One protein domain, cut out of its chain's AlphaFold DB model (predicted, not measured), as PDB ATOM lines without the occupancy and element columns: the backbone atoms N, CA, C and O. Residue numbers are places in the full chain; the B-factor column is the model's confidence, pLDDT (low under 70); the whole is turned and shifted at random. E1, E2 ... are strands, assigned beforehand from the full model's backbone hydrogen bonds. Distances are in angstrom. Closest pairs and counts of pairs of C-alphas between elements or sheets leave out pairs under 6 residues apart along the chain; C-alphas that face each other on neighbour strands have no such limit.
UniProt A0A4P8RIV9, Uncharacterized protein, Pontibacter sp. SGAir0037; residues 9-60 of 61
ATOM      1  N   LEU A   9     -29.910  42.883  -6.590       73.69
ATOM      2  CA  LEU A   9     -30.732  42.110  -7.502       73.69
ATOM      3  C   LEU A   9     -30.809  40.673  -6.984       73.69
ATOM      4  O   LEU A   9     -29.832  39.925  -7.052       73.69
ATOM      5  N   PHE A  10     -31.975  40.276  -6.490       74.00
ATOM      6  CA  PHE A  10     -32.227  38.894  -6.101       74.00
ATOM      7  C   PHE A  10     -32.395  38.039  -7.359       74.00
ATOM      8  O   PHE A  10     -33.230  38.329  -8.212       74.00
ATOM      9  N   LEU A  11     -31.591  36.985  -7.483       76.06
ATOM     10  CA  LEU A  11     -31.634  36.047  -8.607       76.06
ATOM     11  C   LEU A  11     -32.420  34.790  -8.240       76.06
ATOM     12  O   LEU A  11     -33.120  34.215  -9.073       76.06
ATOM     13  N   SER A  12     -32.283  34.320  -7.000       73.62
ATOM     14  CA  SER A  12     -32.908  33.081  -6.531       73.62
ATOM     15  C   SER A  12     -33.021  33.071  -5.010       73.62
ATOM     16  O   SER A  12     -32.156  33.614  -4.326       73.62
ATOM     17  N   ARG A  13     -34.054  32.417  -4.479       75.00
ATOM     18  CA  ARG A  13     -34.204  32.084  -3.059       75.00
ATOM     19  C   ARG A  13     -34.207  30.569  -2.903       75.00
ATOM     20  O   ARG A  13     -34.918  29.877  -3.625       75.00
ATOM     21  N   ILE A  14     -33.439  30.092  -1.940       74.25
ATOM     22  CA  ILE A  14     -33.371  28.710  -1.483       74.25
ATOM     23  C   ILE A  14     -33.869  28.722  -0.035       74.25
ATOM     24  O   ILE A  14     -33.449  29.562   0.773       74.25
ATOM     25  N   LYS A  15     -34.807  27.836   0.308       68.31
ATOM     26  CA  LYS A  15     -35.248  27.701   1.703       68.31
ATOM     27  C   LYS A  15     -34.080  27.216   2.568       68.31
ATOM     28  O   LYS A  15     -33.204  26.504   2.086       68.31
ATOM     29  N   ALA A  16     -34.070  27.566   3.855       66.25
ATOM     30  CA  ALA A  16     -33.006  27.138   4.772       66.25
ATOM     31  C   ALA A  16     -32.858  25.606   4.879       66.25
ATOM     32  O   ALA A  16     -31.771  25.117   5.161       66.25
ATOM     33  N   ASN A  17     -33.923  24.846   4.601       73.06
ATOM     34  CA  ASN A  17     -33.895  23.382   4.556       73.06
ATOM     35  C   ASN A  17     -33.329  22.807   3.239       73.06
ATOM     36  O   ASN A  17     -33.373  21.599   3.035       73.06
ATOM     37  N   GLY A  18     -32.828  23.655   2.334       64.19
ATOM     38  CA  GLY A  18     -32.271  23.256   1.040       64.19
ATOM     39  C   GLY A  18     -33.312  22.957  -0.043       64.19
ATOM     40  O   GLY A  18     -32.935  22.710  -1.187       64.19
ATOM     41  N   GLU A  19     -34.611  23.007   0.267       68.38
ATOM     42  CA  GLU A  19     -35.663  22.670  -0.691       68.38
ATOM     43  C   GLU A  19     -36.149  23.873  -1.503       68.38
ATOM     44  O   GLU A  19     -36.498  24.924  -0.961       68.38
ATOM     45  N   GLY A  20     -36.295  23.659  -2.812       60.31
ATOM     46  CA  GLY A  20     -36.976  24.572  -3.726       60.31
ATOM     47  C   GLY A  20     -36.167  25.822  -4.068       60.31
ATOM     48  O   GLY A  20     -35.842  26.642  -3.212       60.31
ATOM     49  N   VAL A  21     -35.897  26.008  -5.361       66.06
ATOM     50  CA  VAL A  21     -35.357  27.264  -5.891       66.06
ATOM     51  C   VAL A  21     -36.527  28.116  -6.363       66.06
ATOM     52  O   VAL A  21     -37.144  27.830  -7.389       66.06
ATOM     53  N   MET A  22     -36.848  29.169  -5.617       68.25
ATOM     54  CA  MET A  22     -37.842  30.154  -6.035       68.25
ATOM     55  C   MET A  22     -37.150  31.318  -6.733       68.25
ATOM     56  O   MET A  22     -36.255  31.953  -6.170       68.25
ATOM     57  N   LYS A  23     -37.583  31.636  -7.956       64.94
ATOM     58  CA  LYS A  23     -37.220  32.909  -8.585       64.94
ATOM     59  C   LYS A  23     -37.972  34.025  -7.853       64.94
ATOM     60  O   LYS A  23     -39.180  33.889  -7.654       64.94
ATOM     61  N   PRO A  24     -37.294  35.092  -7.413       61.69
ATOM     62  CA  PRO A  24     -37.965  36.203  -6.760       61.69
ATOM     63  C   PRO A  24     -38.895  36.881  -7.771       61.69
ATOM     64  O   PRO A  24     -38.461  37.305  -8.839       61.69
ATOM     65  N   THR A  25     -40.181  36.969  -7.445       56.97
ATOM     66  CA  THR A  25     -41.102  37.903  -8.095       56.97
ATOM     67  C   THR A  25     -40.738  39.324  -7.652       56.97
ATOM     68  O   THR A  25     -40.397  39.538  -6.485       56.97
ATOM     69  N   GLU A  26     -40.786  40.286  -8.585       49.28
ATOM     70  CA  GLU A  26     -40.254  41.664  -8.468       49.28
ATOM     71  C   GLU A  26     -40.657  42.438  -7.198       49.28
ATOM     72  O   GLU A  26     -39.998  43.405  -6.831       49.28
ATOM     73  N   ALA A  27     -41.703  42.010  -6.490       46.56
ATOM     74  CA  ALA A  27     -42.231  42.687  -5.310       46.56
ATOM     75  C   ALA A  27     -41.567  42.299  -3.973       46.56
ATOM     76  O   ALA A  27     -41.950  42.829  -2.930       46.56
ATOM     77  N   SER A  28     -40.598  41.380  -3.951       52.53
ATOM     78  CA  SER A  28     -40.033  40.922  -2.677       52.53
ATOM     79  C   SER A  28     -38.941  41.871  -2.167       52.53
ATOM     80  O   SER A  28     -37.748  41.633  -2.359       52.53
ATOM     81  N   LYS A  29     -39.344  42.959  -1.503       53.03
ATOM     82  CA  LYS A  29     -38.446  43.706  -0.613       53.03
ATOM     83  C   LYS A  29     -38.158  42.828   0.604       53.03
ATOM     84  O   LYS A  29     -38.983  42.715   1.502       53.03
ATOM     85  N   TYR A  30     -37.008  42.167   0.606       58.56
ATOM     86  CA  TYR A  30     -36.532  41.443   1.780       58.56
ATOM     87  C   TYR A  30     -35.807  42.441   2.693       58.56
ATOM     88  O   TYR A  30     -34.679  42.834   2.408       58.56
ATOM     89  N   GLU A  31     -36.483  42.883   3.756       58.56
ATOM     90  CA  GLU A  31     -35.975  43.844   4.757       58.56
ATOM     91  C   GLU A  31     -35.268  43.165   5.947       58.56
ATOM     92  O   GLU A  31     -35.099  43.759   7.009       58.56
ATOM     93  N   GLU A  32     -34.856  41.907   5.799       62.97
ATOM     94  CA  GLU A  32     -34.118  41.203   6.847       62.97
ATOM     95  C   GLU A  32     -32.611  41.484   6.742       62.97
ATOM     96  O   GLU A  32     -32.077  41.567   5.632       62.97
ATOM     97  N   PRO A  33     -31.889  41.593   7.873       68.44
ATOM     98  CA  PRO A  33     -30.436  41.654   7.852       68.44
ATOM     99  C   PRO A  33     -29.873  40.369   7.236       68.44
ATOM    100  O   PRO A  33     -30.269  39.262   7.605       68.44
ATOM    101  N   TYR A  34     -28.934  40.517   6.303       72.19
ATOM    102  CA  TYR A  34     -28.286  39.398   5.630       72.19
ATOM    103  C   TYR A  34     -26.765  39.549   5.632       72.19
ATOM    104  O   TYR A  34     -26.229  40.658   5.634       72.19
ATOM    105  N   THR A  35     -26.069  38.414   5.580       75.69
ATOM    106  CA  THR A  35     -24.613  38.377   5.369       75.69
ATOM    107  C   THR A  35     -24.306  37.920   3.950       75.69
ATOM    108  O   THR A  35     -24.835  36.900   3.511       75.69
ATOM    109  N   LEU A  36     -23.461  38.669   3.231       73.56
ATOM    110  CA  LEU A  36     -23.044  38.348   1.864       73.56
ATOM    111  C   LEU A  36     -21.752  37.529   1.848       73.56
ATOM    112  O   LEU A  36     -20.727  37.959   2.372       73.56
ATOM    113  N   HIS A  37     -21.782  36.401   1.150       77.25
ATOM    114  CA  HIS A  37     -20.620  35.576   0.832       77.25
ATOM    115  C   HIS A  37     -20.410  35.549  -0.682       77.25
ATOM    116  O   HIS A  37     -21.366  35.443  -1.445       77.25
ATOM    117  N   VAL A  38     -19.168  35.659  -1.148       75.06
ATOM    118  CA  VAL A  38     -18.857  35.663  -2.587       75.06
ATOM    119  C   VAL A  38     -18.905  34.239  -3.144       75.06
ATOM    120  O   VAL A  38     -18.279  33.347  -2.579       75.06
ATOM    121  N   LEU A  39     -19.594  34.041  -4.276       77.88
ATOM    122  CA  LEU A  39     -19.648  32.753  -4.986       77.88
ATOM    123  C   LEU A  39     -18.891  32.788  -6.325       77.88
ATOM    124  O   LEU A  39     -18.238  31.819  -6.699       77.88
ATOM    125  N   SER A  40     -18.970  33.900  -7.064       69.31
ATOM    126  CA  SER A  40     -18.287  34.055  -8.353       69.31
ATOM    127  C   SER A  40     -17.712  35.456  -8.511       69.31
ATOM    128  O   SER A  40     -18.453  36.439  -8.570       69.31
ATOM    129  N   LEU A  41     -16.388  35.541  -8.659       68.00
ATOM    130  CA  LEU A  41     -15.690  36.796  -8.953       68.00
ATOM    131  C   LEU A  41     -16.033  37.325 -10.356       68.00
ATOM    132  O   LEU A  41     -16.200  38.529 -10.536       68.00
ATOM    133  N   THR A  42     -16.215  36.425 -11.328       76.69
ATOM    134  CA  THR A  42     -16.529  36.761 -12.726       76.69
ATOM    135  C   THR A  42     -17.930  37.350 -12.872       76.69
ATOM    136  O   THR A  42     -18.107  38.406 -13.476       76.69
ATOM    137  N   HIS A  43     -18.938  36.699 -12.288       70.12
ATOM    138  CA  HIS A  43     -20.339  37.115 -12.430       70.12
ATOM    139  C   HIS A  43     -20.784  38.114 -11.355       70.12
ATOM    140  O   HIS A  43     -21.902  38.636 -11.434       70.12
ATOM    141  N   LYS A  44     -19.910  38.394 -10.374       74.56
ATOM    142  CA  LYS A  44     -20.182  39.217  -9.187       74.56
ATOM    143  C   LYS A  44     -21.468  38.779  -8.482       74.56
ATOM    144  O   LYS A  44     -22.322  39.604  -8.159       74.56
ATOM    145  N   THR A  45     -21.624  37.468  -8.312       81.88
ATOM    146  CA  THR A  45     -22.751  36.871  -7.593       81.88
ATOM    147  C   THR A  45     -22.353  36.534  -6.164       81.88
ATOM    148  O   THR A  45     -21.221  36.119  -5.881       81.88
ATOM    149  N   TYR A  46     -23.313  36.715  -5.269       81.56
ATOM    150  CA  TYR A  46     -23.164  36.560  -3.834       81.56
ATOM    151  C   TYR A  46     -24.260  35.641  -3.306       81.56
ATOM    152  O   TYR A  46     -25.361  35.593  -3.853       81.56
ATOM    153  N   ILE A  47     -23.959  34.941  -2.224       81.06
ATOM    154  CA  ILE A  47     -24.938  34.270  -1.386       81.06
ATOM    155  C   ILE A  47     -25.266  35.193  -0.217       81.06
ATOM    156  O   ILE A  47     -24.372  35.544   0.547       81.06
ATOM    157  N   ALA A  48     -26.526  35.588  -0.077       77.31
ATOM    158  CA  ALA A  48     -27.029  36.296   1.089       77.31
ATOM    159  C   ALA A  48     -27.706  35.297   2.038       77.31
ATOM    160  O   ALA A  48     -28.674  34.645   1.650       77.31
ATOM    161  N   PHE A  49     -27.220  35.174   3.270       74.56
ATOM    162  CA  PHE A  49     -27.885  34.383   4.310       74.56
ATOM    163  C   PHE A  49     -28.759  35.302   5.162       74.56
ATOM    164  O   PHE A  49     -28.228  36.181   5.840       74.56
ATOM    165  N   GLY A  50     -30.077  35.111   5.097       71.25
ATOM    166  CA  GLY A  50     -31.041  35.659   6.054       71.25
ATOM    167  C   GLY A  50     -31.372  34.639   7.146       71.25
ATOM    168  O   GLY A  50     -30.892  33.506   7.114       71.25
ATOM    169  N   VAL A  51     -32.237  35.013   8.091       71.00
ATOM    170  CA  VAL A  51     -32.545  34.194   9.283       71.00
ATOM    171  C   VAL A  51     -33.123  32.821   8.916       71.00
ATOM    172  O   VAL A  51     -32.786  31.824   9.544       71.00
ATOM    173  N   ASN A  52     -33.953  32.750   7.870       68.56
ATOM    174  CA  ASN A  52     -34.642  31.520   7.451       68.56
ATOM    175  C   ASN A  52     -34.473  31.201   5.959       68.56
ATOM    176  O   ASN A  52     -35.248  30.431   5.376       68.56
ATOM    177  N   SER A  53     -33.536  31.845   5.268       69.44
ATOM    178  CA  SER A  53     -33.429  31.730   3.810       69.44
ATOM    179  C   SER A  53     -32.038  32.046   3.301       69.44
ATOM    180  O   SER A  53     -31.336  32.894   3.842       69.44
ATOM    181  N   VAL A  54     -31.679  31.378   2.212       78.25
ATOM    182  CA  VAL A  54     -30.444  31.611   1.472       78.25
ATOM    183  C   VAL A  54     -30.827  32.220   0.131       78.25
ATOM    184  O   VAL A  54     -31.695  31.700  -0.565       78.25
ATOM    185  N   TYR A  55     -30.208  33.327  -0.255       79.50
ATOM    186  CA  TYR A  55     -30.502  34.014  -1.506       79.50
ATOM    187  C   TYR A  55     -29.259  34.052  -2.382       79.50
ATOM    188  O   TYR A  55     -28.170  34.335  -1.900       79.50
ATOM    189  N   VAL A  56     -29.413  33.829  -3.682       81.69
ATOM    190  CA  VAL A  56     -28.388  34.189  -4.664       81.69
ATOM    191  C   VAL A  56     -28.714  35.593  -5.139       81.69
ATOM    192  O   VAL A  56     -29.808  35.836  -5.654       81.69
ATOM    193  N   VAL A  57     -27.781  36.520  -4.963       79.81
ATOM    194  CA  VAL A  57     -27.961  37.935  -5.286       79.81
ATOM    195  C   VAL A  57     -26.810  38.451  -6.140       79.81
ATOM    196  O   VAL A  57     -25.721  37.875  -6.189       79.81
ATOM    197  N   LYS A  58     -27.048  39.563  -6.822       83.50
ATOM    198  CA  LYS A  58     -26.044  40.328  -7.555       83.50
ATOM    199  C   LYS A  58     -26.139  41.777  -7.103       83.50
ATOM    200  O   LYS A  58     -27.241  42.302  -7.000       83.50
ATOM    201  N   LEU A  59     -25.012  42.429  -6.849       74.31
ATOM    202  CA  LEU A  59     -25.016  43.870  -6.582       74.31
ATOM    203  C   LEU A  59     -25.475  44.592  -7.859       74.31
ATOM    204  O   LEU A  59     -24.852  44.407  -8.915       74.31
ATOM    205  N   LYS A  60     -26.557  45.382  -7.799       66.50
ATOM    206  CA  LYS A  60     -26.801  46.393  -8.833       66.50
ATOM    207  C   LYS A  60     -25.692  47.427  -8.686       66.50
ATOM    208  O   LYS A  60     -25.386  47.870  -7.584       66.50
TER     209      LYS A  60
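This is residues 9 to 60 of the 61 residues of an uncharacterized protein of Pontibacter sp. SGAir0037 (UniProt A0A4P8RIV9). A single strongly twisted sheet of four antiparallel strands makes the core, and one wide loop, residues 16 to 34, swings from its edge strand E1 round to its other edge strand E2. Early in that loop, residues 21 to 22 pair with E1, which extends this edge by a short stretch. The printed part has 52 residues with no named helix and four named strands, E1 to E4 along the chain; the sheet's order is E1, E4, E3, E2. The class is all strand, and the whole is compact, with a radius of gyration of the C-alphas of 10.5 A and spans of 26 by 23 by 21 A.

The inner strands E4, residues 53 to 59, and E3, residues 45 to 50, form a hairpin at 144 degrees, with N 48 and O 55 at 2.8 A. The edge strand E2, residues 35 to 40, forms a hairpin with E3 at 153 degrees; N 37 and O 47 are 2.8 A apart. E2, E3 and E4 are a meander, each strand the antiparallel neighbour of the one before. The edge strand E1, residues 9 to 15, is antiparallel to E4 at 165 degrees, with N 14 and O 54 at 2.7 A. The four strands are a Greek key, a meander of three plus a first strand that is the antiparallel neighbour of the fourth. E1 and E2 are apart. From edge to edge the strands' lines turn by 75 degrees.

E1 begins at C-alpha 9, (-30.732, 42.110, -7.502), and is 17.7 A long. E2 is 15.7 A and E3 16.0 A long. E4 is 18.1 A long and ends at C-alpha 59, (-25.016, 43.870, -6.582).

The C-alphas farthest apart, of Asn 17 and Thr 42, are 27.9 A apart. The printed part has no cut. The link E1 to E2 is long, with 19 residues; the other two are tight. Mean pLDDT of the printed part is 70.1, and residues 18 to 33 are among the 23 under 70.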